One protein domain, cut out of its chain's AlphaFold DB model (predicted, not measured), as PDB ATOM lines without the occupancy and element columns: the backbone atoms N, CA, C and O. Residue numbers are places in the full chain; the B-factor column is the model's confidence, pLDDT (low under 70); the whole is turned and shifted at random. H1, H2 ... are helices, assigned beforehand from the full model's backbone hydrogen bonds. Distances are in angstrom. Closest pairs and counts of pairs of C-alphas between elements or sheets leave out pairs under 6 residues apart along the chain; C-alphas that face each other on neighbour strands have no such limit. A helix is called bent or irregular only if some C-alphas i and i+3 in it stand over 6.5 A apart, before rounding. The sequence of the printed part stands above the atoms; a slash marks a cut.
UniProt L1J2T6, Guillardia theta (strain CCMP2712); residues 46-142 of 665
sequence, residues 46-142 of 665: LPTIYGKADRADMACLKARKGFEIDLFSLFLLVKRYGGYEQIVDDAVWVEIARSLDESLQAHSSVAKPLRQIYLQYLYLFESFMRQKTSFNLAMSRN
ATOM      1  N   LEU A  46     137.626 149.994 227.062       88.81
ATOM      2  CA  LEU A  46     137.580 148.687 226.402       88.81
ATOM      3  C   LEU A  46     136.479 147.822 227.042       88.81
ATOM      4  O   LEU A  46     136.284 147.895 228.258       88.81
ATOM      5  N   PRO A  47     135.742 147.014 226.262       91.75
ATOM      6  CA  PRO A  47     134.716 146.145 226.819       91.75
ATOM      7  C   PRO A  47     135.346 145.020 227.644       91.75
ATOM      8  O   PRO A  47     136.184 144.255 227.163       91.75
ATOM      9  N   THR A  48     134.913 144.919 228.898       90.94
ATOM     10  CA  THR A  48     135.446 143.981 229.889       90.94
ATOM     11  C   THR A  48     134.428 142.886 230.193       90.94
ATOM     12  O   THR A  48     133.316 143.178 230.643       90.94
ATOM     13  N   ILE A  49     134.794 141.613 230.019       85.38
ATOM     14  CA  ILE A  49     133.972 140.496 230.498       85.38
ATOM     15  C   ILE A  49     134.244 140.288 231.990       85.38
ATOM     16  O   ILE A  49     135.255 139.716 232.406       85.38
ATOM     17  N   TYR A  50     133.293 140.735 232.807       80.56
ATOM     18  CA  TYR A  50     133.188 140.337 234.205       80.56
ATOM     19  C   TYR A  50     132.451 139.003 234.280       80.56
ATOM     20  O   TYR A  50     131.244 138.933 234.041       80.56
ATOM     21  N   GLY A  51     133.175 137.937 234.617       65.50
ATOM     22  CA  GLY A  51     132.581 136.619 234.792       65.50
ATOM     23  C   GLY A  51     131.579 136.603 235.945       65.50
ATOM     24  O   GLY A  51     131.972 136.458 237.100       65.50
ATOM     25  N   LYS A  52     130.278 136.668 235.634       57.66
ATOM     26  CA  LYS A  52     129.192 136.229 236.530       57.66
ATOM     27  C   LYS A  52     129.150 134.695 236.581       57.66
ATOM     28  O   LYS A  52     128.138 134.083 236.260       57.66
ATOM     29  N   ALA A  53     130.284 134.084 236.906       53.38
ATOM     30  CA  ALA A  53     130.375 132.656 237.150       53.38
ATOM     31  C   ALA A  53     129.711 132.315 238.493       53.38
ATOM     32  O   ALA A  53     129.631 133.163 239.391       53.38
ATOM     33  N   ASP A  54     129.251 131.077 238.644       56.97
ATOM     34  CA  ASP A  54     128.718 130.608 239.918       56.97
ATOM     35  C   ASP A  54     129.796 130.569 241.010       56.97
ATOM     36  O   ASP A  54     131.003 130.619 240.752       56.97
ATOM     37  N   ARG A  55     129.360 130.505 242.274       55.72
ATOM     38  CA  ARG A  55     130.232 130.688 243.453       55.72
ATOM     39  C   ARG A  55     131.453 129.757 243.518       55.72
ATOM     40  O   ARG A  55     132.407 130.122 244.199       55.72
ATOM     41  N   ALA A  56     131.420 128.600 242.856       58.69
ATOM     42  CA  ALA A  56     132.548 127.669 242.765       58.69
ATOM     43  C   ALA A  56     133.609 128.154 241.755       58.69
ATOM     44  O   ALA A  56     134.755 128.407 242.126       58.69
ATOM     45  N   ASP A  57     133.198 128.377 240.506       54.94
ATOM     46  CA  ASP A  57     134.039 128.831 239.388       54.94
ATOM     47  C   ASP A  57     134.659 130.222 239.626       54.94
ATOM     48  O   ASP A  57     135.774 130.524 239.184       54.94
ATOM     49  N   MET A  58     133.964 131.063 240.398       51.69
ATOM     50  CA  MET A  58     134.420 132.389 240.824       51.69
ATOM     51  C   MET A  58     135.822 132.416 241.449       51.69
ATOM     52  O   MET A  58     136.460 133.465 241.398       51.69
ATOM     53  N   ALA A  59     136.330 131.324 242.030       58.34
ATOM     54  CA  ALA A  59     137.648 131.319 242.674       58.34
ATOM     55  C   ALA A  59     138.796 131.689 241.711       58.34
ATOM     56  O   ALA A  59     139.726 132.387 242.115       58.34
ATOM     57  N   CYS A  60     138.715 131.281 240.439       55.72
ATOM     58  CA  CYS A  60     139.730 131.609 239.434       55.72
ATOM     59  C   CYS A  60     139.533 133.027 238.868       55.72
ATOM     60  O   CYS A  60     140.459 133.840 238.851       55.72
ATOM     61  N   LEU A  61     138.304 133.351 238.452       55.47
ATOM     62  CA  LEU A  61     138.001 134.614 237.773       55.47
ATOM     63  C   LEU A  61     138.015 135.827 238.711       55.47
ATOM     64  O   LEU A  61     138.492 136.883 238.314       55.47
ATOM     65  N   LYS A  62     137.561 135.696 239.962       55.09
ATOM     66  CA  LYS A  62     137.473 136.817 240.921       55.09
ATOM     67  C   LYS A  62     138.839 137.304 241.424       55.09
ATOM     68  O   LYS A  62     138.932 138.409 241.955       55.09
ATOM     69  N   ALA A  63     139.892 136.504 241.248       59.50
ATOM     70  CA  ALA A  63     141.275 136.919 241.484       59.50
ATOM     71  C   ALA A  63     141.822 137.818 240.359       59.50
ATOM     72  O   ALA A  63     142.766 138.580 240.578       59.50
ATOM     73  N   ARG A  64     141.232 137.759 239.156       64.62
ATOM     74  CA  ARG A  64     141.583 138.619 238.027       64.62
ATOM     75  C   ARG A  64     140.658 139.839 238.005       64.62
ATOM     76  O   ARG A  64     139.441 139.735 238.138       64.62
ATOM     77  N   LYS A  65     141.240 141.024 237.794       71.00
ATOM     78  CA  LYS A  65     140.469 142.170 237.285       71.00
ATOM     79  C   LYS A  65     139.868 141.734 235.939       71.00
ATOM     80  O   LYS A  65     140.513 140.963 235.232       71.00
ATOM     81  N   GLY A  66     138.630 142.145 235.652       81.06
ATOM     82  CA  GLY A  66     137.827 141.579 234.558       81.06
ATOM     83  C   GLY A  66     138.563 141.548 233.213       81.06
ATOM     84  O   GLY A  66     139.415 142.395 232.953       81.06
ATOM     85  N   PHE A  67     138.243 140.569 232.367       86.62
ATOM     86  CA  PHE A  67     139.021 140.320 231.156       86.62
ATOM     87  C   PHE A  67     138.706 141.348 230.059       86.62
ATOM     88  O   PHE A  67     137.577 141.408 229.567       86.62
ATOM     89  N   GLU A  68     139.691 142.169 229.686       92.38
ATOM     90  CA  GLU A  68     139.578 143.159 228.609       92.38
ATOM     91  C   GLU A  68     139.633 142.480 227.233       92.38
ATOM     92  O   GLU A  68     140.570 141.750 226.918       92.38
ATOM     93  N   ILE A  69     138.627 142.733 226.394       94.31
ATOM     94  CA  ILE A  69     138.514 142.115 225.071       94.31
ATOM     95  C   ILE A  69     139.261 142.943 224.020       94.31
ATOM     96  O   ILE A  69     138.873 144.074 223.719       94.31
ATOM     97  N   ASP A  70     140.274 142.352 223.374       95.12
ATOM     98  CA  ASP A  70     140.856 142.934 222.161       95.12
ATOM     99  C   ASP A  70     139.864 142.855 220.994       95.12
ATOM    100  O   ASP A  70     139.711 141.825 220.329       95.12
ATOM    101  N   LEU A  71     139.216 143.986 220.722       96.62
ATOM    102  CA  LEU A  71     138.254 144.153 219.634       96.62
ATOM    103  C   LEU A  71     138.827 143.795 218.252       96.62
ATOM    104  O   LEU A  71     138.071 143.337 217.395       96.62
ATOM    105  N   PHE A  72     140.139 143.947 218.031       96.94
ATOM    106  CA  PHE A  72     140.776 143.551 216.771       96.94
ATOM    107  C   PHE A  72     140.819 142.025 216.609       96.94
ATOM    108  O   PHE A  72     140.312 141.499 215.616       96.94
ATOM    109  N   SER A  73     141.359 141.307 217.597       96.88
ATOM    110  CA  SER A  73     141.407 139.840 217.583       96.88
ATOM    111  C   SER A  73     140.005 139.224 217.541       96.88
ATOM    112  O   SER A  73     139.764 138.310 216.751       96.88
ATOM    113  N   LEU A  74     139.038 139.777 218.286       97.50
ATOM    114  CA  LEU A  74     137.637 139.340 218.227       97.50
ATOM    115  C   LEU A  74     137.030 139.556 216.827       97.50
ATOM    116  O   LEU A  74     136.342 138.672 216.309       97.50
ATOM    117  N   PHE A  75     137.303 140.696 216.184       98.06
ATOM    118  CA  PHE A  75     136.860 140.956 214.813       98.06
ATOM    119  C   PHE A  75     137.445 139.944 213.818       98.06
ATOM    120  O   PHE A  75     136.695 139.412 212.995       98.06
ATOM    121  N   LEU A  76     138.744 139.641 213.905       97.25
ATOM    122  CA  LEU A  76     139.399 138.658 213.034       97.25
ATOM    123  C   LEU A  76     138.871 137.232 213.248       97.25
ATOM    124  O   LEU A  76     138.617 136.528 212.271       97.25
ATOM    125  N   LEU A  77     138.655 136.816 214.499       97.44
ATOM    126  CA  LEU A  77     138.114 135.491 214.812       97.44
ATOM    127  C   LEU A  77     136.682 135.334 214.288       97.44
ATOM    128  O   LEU A  77     136.405 134.381 213.563       97.44
ATOM    129  N   VAL A  78     135.790 136.295 214.543       97.88
ATOM    130  CA  VAL A  78     134.424 136.260 213.986       97.88
ATOM    131  C   VAL A  78     134.441 136.299 212.455       97.88
ATOM    132  O   VAL A  78     133.687 135.563 211.820       97.88
ATOM    133  N   LYS A  79     135.350 137.064 211.830       96.81
ATOM    134  CA  LYS A  79     135.560 137.024 210.371       96.81
ATOM    135  C   LYS A  79     135.997 135.646 209.864       96.81
ATOM    136  O   LYS A  79     135.521 135.241 208.804       96.81
ATOM    137  N   ARG A  80     136.842 134.915 210.603       96.88
ATOM    138  CA  ARG A  80     137.271 133.544 210.262       96.88
ATOM    139  C   ARG A  80     136.096 132.555 210.241       96.88
ATOM    140  O   ARG A  80     136.090 131.669 209.395       96.88
ATOM    141  N   TYR A  81     135.087 132.755 211.091       97.12
ATOM    142  CA  TYR A  81     133.829 131.989 211.099       97.12
ATOM    143  C   TYR A  81     132.725 132.582 210.187       97.12
ATOM    144  O   TYR A  81     131.549 132.298 210.381       97.12
ATOM    145  N   GLY A  82     133.078 133.407 209.188       96.50
ATOM    146  CA  GLY A  82     132.137 133.943 208.185       96.50
ATOM    147  C   GLY A  82     131.489 135.297 208.524       96.50
ATOM    148  O   GLY A  82     130.702 135.843 207.737       96.50
ATOM    149  N   GLY A  83     131.853 135.889 209.662       97.31
ATOM    150  CA  GLY A  83     131.227 137.092 210.211       97.31
ATOM    151  C   GLY A  83     129.958 136.783 211.010       97.31
ATOM    152  O   GLY A  83     129.418 135.681 210.940       97.31
ATOM    153  N   TYR A  84     129.471 137.773 211.759       97.81
ATOM    154  CA  TYR A  84     128.435 137.607 212.790       97.81
ATOM    155  C   TYR A  84     127.188 136.847 212.305       97.81
ATOM    156  O   TYR A  84     126.679 135.974 213.002       97.81
ATOM    157  N   GLU A  85     126.728 137.144 211.086       96.69
ATOM    158  CA  GLU A  85     125.530 136.560 210.464       96.69
ATOM    159  C   GLU A  85     125.596 135.031 210.280       96.69
ATOM    160  O   GLU A  85     124.550 134.394 210.167       96.69
ATOM    161  N   GLN A  86     126.793 134.430 210.251       97.62
ATOM    162  CA  GLN A  86     126.969 132.977 210.108       97.62
ATOM    163  C   GLN A  86     127.093 132.253 211.462       97.62
ATOM    164  O   GLN A  86     126.917 131.037 211.529       97.62
ATOM    165  N   ILE A  87     127.341 132.981 212.560       97.50
ATOM    166  CA  ILE A  87     127.607 132.406 213.887       97.50
ATOM    167  C   ILE A  87     126.308 132.314 214.699       97.50
ATOM    168  O   ILE A  87     126.066 133.066 215.650       97.50
ATOM    169  N   VAL A  88     125.451 131.381 214.282       94.44
ATOM    170  CA  VAL A  88     124.144 131.121 214.908       94.44
ATOM    171  C   VAL A  88     124.288 130.415 216.263       94.44
ATOM    172  O   VAL A  88     123.541 130.727 217.190       94.44
ATOM    173  N   ASP A  89     125.250 129.494 216.372       96.19
ATOM    174  CA  ASP A  89     125.470 128.623 217.532       96.19
ATOM    175  C   ASP A  89     126.359 129.285 218.605       96.19
ATOM    176  O   ASP A  89     127.466 129.752 218.321       96.19
ATOM    177  N   ASP A  90     125.891 129.283 219.856       95.31
ATOM    178  CA  ASP A  90     126.643 129.759 221.021       95.31
ATOM    179  C   ASP A  90     127.911 128.904 221.275       95.31
ATOM    180  O   ASP A  90     128.881 129.423 221.828       95.31
ATOM    181  N   ALA A  91     127.980 127.646 220.814       95.31
ATOM    182  CA  ALA A  91     129.188 126.814 220.918       95.31
ATOM    183  C   ALA A  91     130.388 127.399 220.144       95.31
ATOM    184  O   ALA A  91     131.518 127.374 220.634       95.31
ATOM    185  N   VAL A  92     130.149 128.008 218.977       96.50
ATOM    186  CA  VAL A  92     131.200 128.692 218.201       96.50
ATOM    187  C   VAL A  92     131.640 129.977 218.910       96.50
ATOM    188  O   VAL A  92     132.823 130.311 218.906       96.50
ATOM    189  N   TRP A  93     130.732 130.663 219.614       96.19
ATOM    190  CA  TRP A  93     131.092 131.794 220.479       96.19
ATOM    191  C   TRP A  93     131.974 131.370 221.671       96.19
ATOM    192  O   TRP A  93     132.867 132.131 222.048       96.19
ATOM    193  N   VAL A  94     131.813 130.154 222.214       94.38
ATOM    194  CA  VAL A  94     132.750 129.578 223.208       94.38
ATOM    195  C   VAL A  94     134.116 129.276 222.580       94.38
ATOM    196  O   VAL A  94     135.146 129.572 223.186       94.38
ATOM    197  N   GLU A  95     134.169 128.745 221.355       95.19
ATOM    198  CA  GLU A  95     135.448 128.506 220.670       95.19
ATOM    199  C   GLU A  95     136.183 129.811 220.321       95.19
ATOM    200  O   GLU A  95     137.409 129.881 220.438       95.19
ATOM    201  N   ILE A  96     135.458 130.874 219.969       96.06
ATOM    202  CA  ILE A  96     136.025 132.217 219.784       96.06
ATOM    203  C   ILE A  96     136.540 132.774 221.118       96.06
ATOM    204  O   ILE A  96     137.632 133.334 221.142       96.06
ATOM    205  N   ALA A  97     135.819 132.572 222.227       94.50
ATOM    206  CA  ALA A  97     136.285 132.963 223.559       94.50
ATOM    207  C   ALA A  97     137.602 132.257 223.936       94.50
ATOM    208  O   ALA A  97     138.574 132.926 224.279       94.50
ATOM    209  N   ARG A  98     137.670 130.927 223.766       93.12
ATOM    210  CA  ARG A  98     138.901 130.126 223.928       93.12
ATOM    211  C   ARG A  98     140.051 130.635 223.053       93.12
ATOM    212  O   ARG A  98     141.201 130.599 223.469       93.12
ATOM    213  N   SER A  99     139.735 131.084 221.839       94.88
ATOM    214  CA  SER A  99     140.712 131.578 220.860       94.88
ATOM    215  C   SER A  99     141.200 133.008 221.150       94.88
ATOM    216  O   SER A  99     142.151 133.451 220.511       94.88
ATOM    217  N   LEU A 100     140.555 133.736 222.074       93.81
ATOM    218  CA  LEU A 100     141.018 135.028 222.598       93.81
ATOM    219  C   LEU A 100     141.928 134.852 223.820       93.81
ATOM    220  O   LEU A 100     142.969 135.500 223.893       93.81
ATOM    221  N   ASP A 101     141.537 133.994 224.767       90.50
ATOM    222  CA  ASP A 101     142.333 133.631 225.946       90.50
ATOM    223  C   ASP A 101     141.878 132.259 226.477       90.50
ATOM    224  O   ASP A 101     140.685 132.016 226.681       90.50
ATOM    225  N   GLU A 102     142.828 131.358 226.740       86.00
ATOM    226  CA  GLU A 102     142.552 130.005 227.244       86.00
ATOM    227  C   GLU A 102     141.829 130.018 228.607       86.00
ATOM    228  O   GLU A 102     141.073 129.101 228.919       86.00
ATOM    229  N   SER A 103     141.972 131.075 229.413       82.50
ATOM    230  CA  SER A 103     141.241 131.237 230.680       82.50
ATOM    231  C   SER A 103     139.756 131.583 230.514       82.50
ATOM    232  O   SER A 103     138.999 131.457 231.478       82.50
ATOM    233  N   LEU A 104     139.296 131.929 229.303       78.38
ATOM    234  CA  LEU A 104     137.865 132.004 228.979       78.38
ATOM    235  C   LEU A 104     137.259 130.636 228.606       78.38
ATOM    236  O   LEU A 104     136.037 130.495 228.611       78.38
ATOM    237  N   GLN A 105     138.083 129.624 228.298       69.69
ATOM    238  CA  GLN A 105     137.643 128.318 227.779       69.69
ATOM    239  C   GLN A 105     136.706 127.549 228.725       69.69
ATOM    240  O   GLN A 105     135.920 126.720 228.270       69.69
ATOM    241  N   ALA A 106     136.794 127.792 230.034       63.34
ATOM    242  CA  ALA A 106     136.116 126.985 231.046       63.34
ATOM    243  C   ALA A 106     134.591 127.203 231.135       63.34
ATOM    244  O   ALA A 106     133.905 126.357 231.707       63.34
ATOM    245  N   HIS A 107     134.042 128.300 230.592       76.31
ATOM    246  CA  HIS A 107     132.663 128.704 230.894       76.31
ATOM    247  C   HIS A 107     131.833 129.012 229.639       76.31
ATOM    248  O   HIS A 107     131.989 130.050 228.992       76.31
ATOM    249  N   SER A 108     130.845 128.158 229.359       85.56
ATOM    250  CA  SER A 108     129.840 128.369 228.302       85.56
ATOM    251  C   SER A 108     129.040 129.670 228.471       85.56
ATOM    252  O   SER A 108     128.562 130.246 227.493       85.56
ATOM    253  N   SER A 109     128.951 130.192 229.698       88.50
ATOM    254  CA  SER A 109     128.325 131.478 230.014       88.50
ATOM    255  C   SER A 109     129.026 132.694 229.387       88.50
ATOM    256  O   SER A 109     128.398 133.747 229.300       88.50
ATOM    257  N   VAL A 110     130.271 132.569 228.901       90.94
ATOM    258  CA  VAL A 110     131.017 133.651 228.218       90.94
ATOM    259  C   VAL A 110     130.483 133.938 226.809       90.94
ATOM    260  O   VAL A 110     130.594 135.074 226.341       90.94
ATOM    261  N   ALA A 111     129.835 132.967 226.152       93.50
ATOM    262  CA  ALA A 111     129.315 133.120 224.789       93.50
ATOM    263  C   ALA A 111     128.371 134.328 224.642       93.50
ATOM    264  O   ALA A 111     128.536 135.145 223.737       93.50
ATOM    265  N   LYS A 112     127.417 134.487 225.569       94.06
ATOM    266  CA  LYS A 112     126.401 135.552 225.513       94.06
ATOM    267  C   LYS A 112     126.990 136.958 225.743       94.06
ATOM    268  O   LYS A 112     126.744 137.812 224.891       94.06
ATOM    269  N   PRO A 113     127.810 137.221 226.782       94.75
ATOM    270  CA  PRO A 113     128.555 138.474 226.917       94.75
ATOM    271  C   PRO A 113     129.456 138.788 225.718       94.75
ATOM    272  O   PRO A 113     129.454 139.921 225.242       94.75
ATOM    273  N   LEU A 114     130.189 137.804 225.180       96.00
ATOM    274  CA  LEU A 114     131.086 138.032 224.041       96.00
ATOM    275  C   LEU A 114     130.308 138.400 222.764       96.00
ATOM    276  O   LEU A 114     130.682 139.335 222.051       96.00
ATOM    277  N   ARG A 115     129.178 137.728 222.523       96.75
ATOM    278  CA  ARG A 115     128.233 138.029 221.438       96.75
ATOM    279  C   ARG A 115     127.583 139.410 221.596       96.75
ATOM    280  O   ARG A 115     127.433 140.125 220.606       96.75
ATOM    281  N   GLN A 116     127.242 139.817 222.822       96.56
ATOM    282  CA  GLN A 116     126.734 141.163 223.130       96.56
ATOM    283  C   GLN A 116     127.789 142.248 222.877       96.56
ATOM    284  O   GLN A 116     127.485 143.248 222.228       96.56
ATOM    285  N   ILE A 117     129.039 142.026 223.298       96.31
ATOM    286  CA  ILE A 117     130.170 142.918 223.002       96.31
ATOM    287  C   ILE A 117     130.382 143.030 221.484       96.31
ATOM    288  O   ILE A 117     130.564 144.135 220.970       96.31
ATOM    289  N   TYR A 118     130.280 141.923 220.739       97.81
ATOM    290  CA  TYR A 118     130.361 141.974 219.279       97.81
ATOM    291  C   TYR A 118     129.248 142.830 218.662       97.81
ATOM    292  O   TYR A 118     129.528 143.700 217.837       97.81
ATOM    293  N   LEU A 119     127.995 142.618 219.078       97.25
ATOM    294  CA  LEU A 119     126.846 143.403 218.616       97.25
ATOM    295  C   LEU A 119     127.012 144.902 218.897       97.25
ATOM    296  O   LEU A 119     126.773 145.717 218.009       97.25
ATOM    297  N   GLN A 120     127.441 145.256 220.108       96.50
ATOM    298  CA  GLN A 120     127.545 146.643 220.558       96.50
ATOM    299  C   GLN A 120     128.680 147.416 219.868       96.50
ATOM    300  O   GLN A 120     128.503 148.587 219.535       96.50
ATOM    301  N   TYR A 121     129.836 146.778 219.654       97.31
ATOM    302  CA  TYR A 121     131.055 147.470 219.215       97.31
ATOM    303  C   TYR A 121     131.477 147.164 217.773       97.31
ATOM    304  O   TYR A 121     132.047 148.037 217.115       97.31
ATOM    305  N   LEU A 122     131.236 145.948 217.270       97.94
ATOM    306  CA  LEU A 122     131.834 145.456 216.021       97.94
ATOM    307  C   LEU A 122     130.827 145.211 214.895       97.94
ATOM    308  O   LEU A 122     131.195 145.374 213.734       97.94
ATOM    309  N   TYR A 123     129.573 144.868 215.197       97.62
ATOM    310  CA  TYR A 123     128.589 144.476 214.181       97.62
ATOM    311  C   TYR A 123     128.338 145.566 213.126       97.62
ATOM    312  O   TYR A 123     128.508 145.306 211.938       97.62
ATOM    313  N   LEU A 124     128.050 146.810 213.538       97.44
ATOM    314  CA  LEU A 124     127.839 147.931 212.604       97.44
ATOM    315  C   LEU A 124     129.062 148.190 211.708       97.44
ATOM    316  O   LEU A 124     128.922 148.476 210.517       97.44
ATOM    317  N   PHE A 125     130.267 148.047 212.265       97.94
ATOM    318  CA  PHE A 125     131.518 148.163 211.519       97.94
ATOM    319  C   PHE A 125     131.702 146.997 210.535       97.94
ATOM    320  O   PHE A 125     132.149 147.198 209.402       97.94
ATOM    321  N   GLU A 126     131.316 145.780 210.927       97.75
ATOM    322  CA  GLU A 126     131.361 144.602 210.065       97.75
ATOM    323  C   GLU A 126     130.402 144.736 208.875       97.75
ATOM    324  O   GLU A 126     130.812 144.469 207.741       97.75
ATOM    325  N   SER A 127     129.175 145.216 209.113       97.12
ATOM    326  CA  SER A 127     128.171 145.512 208.083       97.12
ATOM    327  C   SER A 127     128.636 146.615 207.127       97.12
ATOM    328  O   SER A 127     128.559 146.440 205.910       97.12
ATOM    329  N   PHE A 128     129.196 147.714 207.644       96.69
ATOM    330  CA  PHE A 128     129.768 148.792 206.826       96.69
ATOM    331  C   PHE A 128     130.918 148.297 205.935       96.69
ATOM    332  O   PHE A 128     130.956 148.583 204.735       96.69
ATOM    333  N   MET A 129     131.827 147.485 206.482       96.12
ATOM    334  CA  MET A 129     132.902 146.859 205.703       96.12
ATOM    335  C   MET A 129     132.364 145.866 204.659       96.12
ATOM    336  O   MET A 129     132.867 145.833 203.535       96.12
ATOM    337  N   ARG A 130     131.323 145.090 204.994       94.50
ATOM    338  CA  ARG A 130     130.637 144.155 204.082       94.50
ATOM    339  C   ARG A 130     130.011 144.907 202.897       94.50
ATOM    340  O   ARG A 130     130.246 144.525 201.753       94.50
ATOM    341  N   GLN A 131     129.323 146.023 203.145       93.44
ATOM    342  CA  GLN A 131     128.781 146.905 202.100       93.44
ATOM    343  C   GLN A 131     129.882 147.529 201.227       93.44
ATOM    344  O   GLN A 131     129.809 147.451 199.999       93.44
ATOM    345  N   LYS A 132     130.934 148.093 201.839       91.69
ATOM    346  CA  LYS A 132     132.050 148.736 201.122       91.69
ATOM    347  C   LYS A 132     132.788 147.766 200.190       91.69
ATOM    348  O   LYS A 132     133.098 148.124 199.055       91.69
ATOM    349  N   THR A 133     133.033 146.533 200.635       90.50
ATOM    350  CA  THR A 133     133.640 145.490 199.793       90.50
ATOM    351  C   THR A 133     132.719 145.099 198.635       90.50
ATOM    352  O   THR A 133     133.180 145.036 197.495       90.50
ATOM    353  N   SER A 134     131.419 144.909 198.882       86.88
ATOM    354  CA  SER A 134     130.442 144.599 197.827       86.88
ATOM    355  C   SER A 134     130.337 145.705 196.770       86.88
ATOM    356  O   SER A 134     130.300 145.402 195.577       86.88
ATOM    357  N   PHE A 135     130.360 146.978 197.180       83.56
ATOM    358  CA  PHE A 135     130.377 148.121 196.262       83.56
ATOM    359  C   PHE A 135     131.629 148.123 195.372       83.56
ATOM    360  O   PHE A 135     131.520 148.210 194.149       83.56
ATOM    361  N   ASN A 136     132.815 147.940 195.963       81.25
ATOM    362  CA  ASN A 136     134.074 147.879 195.214       81.25
ATOM    363  C   ASN A 136     134.095 146.714 194.203       81.25
ATOM    364  O   ASN A 136     134.549 146.887 193.072       81.25
ATOM    365  N   LEU A 137     133.564 145.543 194.578       81.12
ATOM    366  CA  LEU A 137     133.445 144.384 193.683       81.12
ATOM    367  C   LEU A 137     132.460 144.635 192.528       81.12
ATOM    368  O   LEU A 137     132.727 144.227 191.397       81.12
ATOM    369  N   ALA A 138     131.346 145.328 192.779       80.25
ATOM    370  CA  ALA A 138     130.404 145.725 191.732       80.25
ATOM    371  C   ALA A 138     131.026 146.748 190.762       80.25
ATOM    372  O   ALA A 138     130.913 146.590 189.545       80.25
ATOM    373  N   MET A 139     131.741 147.750 191.285       79.94
ATOM    374  CA  MET A 139     132.434 148.758 190.477       79.94
ATOM    375  C   MET A 139     133.532 148.132 189.604       79.94
ATOM    376  O   MET A 139     133.592 148.415 188.408       79.94
ATOM    377  N   SER A 140     134.338 147.223 190.164       88.12
ATOM    378  CA  SER A 140     135.371 146.480 189.430       88.12
ATOM    379  C   SER A 140     134.783 145.630 188.293       88.12
ATOM    380  O   SER A 140     135.259 145.711 187.162       88.12
ATOM    381  N   ARG A 141     133.689 144.893 188.544       86.81
ATOM    382  CA  ARG A 141     132.984 144.117 187.502       86.81
ATOM    383  C   ARG A 141     132.417 144.994 186.383       86.81
ATOM    384  O   ARG A 141     132.428 144.583 185.226       86.81
ATOM    385  N   ASN A 142     131.933 146.192 186.703       88.25
ATOM    386  CA  ASN A 142     131.437 147.122 185.688       88.25
ATOM    387  C   ASN A 142     132.579 147.728 184.855       88.25
ATOM    388  O   ASN A 142     132.437 147.827 183.641       88.25
TER     389      ASN A 142
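AT A GLANCE: This is residues 46 to 142 of the 665 residues of a protein of Guillardia theta (strain CCMP2712) (UniProt L1J2T6). A small helical body, with H2 and H4a both packing on H3 at large angles, has loop-borne H1 at one end and arm H4b at the other, where residues 131 to 142 stick out. The printed part has 97 residues, four named helices, H1 to H4 in chain order, and no named strand: all helix. It is loose, radius of gyration of the C-alphas 15.9 A, spanning 60 by 24 by 18 A.

HOW THE PARTS SIT: H1, residues 58 to 61, is apart from H2, residues 71 to 80. H2 touches H3, residues 90 to 100, at a steep tilt of 53 degrees; the closest C-alphas, of Leu 77 and Ile 96, are 6.3 A apart. H4, residues 108 to 142, one helix by its hydrogen bonds, is bent: C-alphas 121 and 124 are 7.4 A apart. Its arms are H4a, to 121, and H4b, from 124. H3 and H4a touch, about perpendicular at 79 degrees; the closest C-alphas, of Trp 93 and Ala 111, are 4.8 A apart. Every O i to N i+4 pair is within hydrogen-bond range in H2, H3 and H4b, 8 of 10 in H4a; H1 is too short for one.

IN THESE COORDINATES: Find C-alpha 58 at (134.420, 132.389, 240.824), where H1 begins; H4b, 27.2 A long, ends at C-alpha 142, (131.437, 147.122, 185.688).

THE WHOLE: The C-alphas of Ala 56 and Asn 142, farthest apart, are 60.3 A apart. The printed part has no cut; pLDDT is under 70 at residues 51 to 64 and 105 to 106.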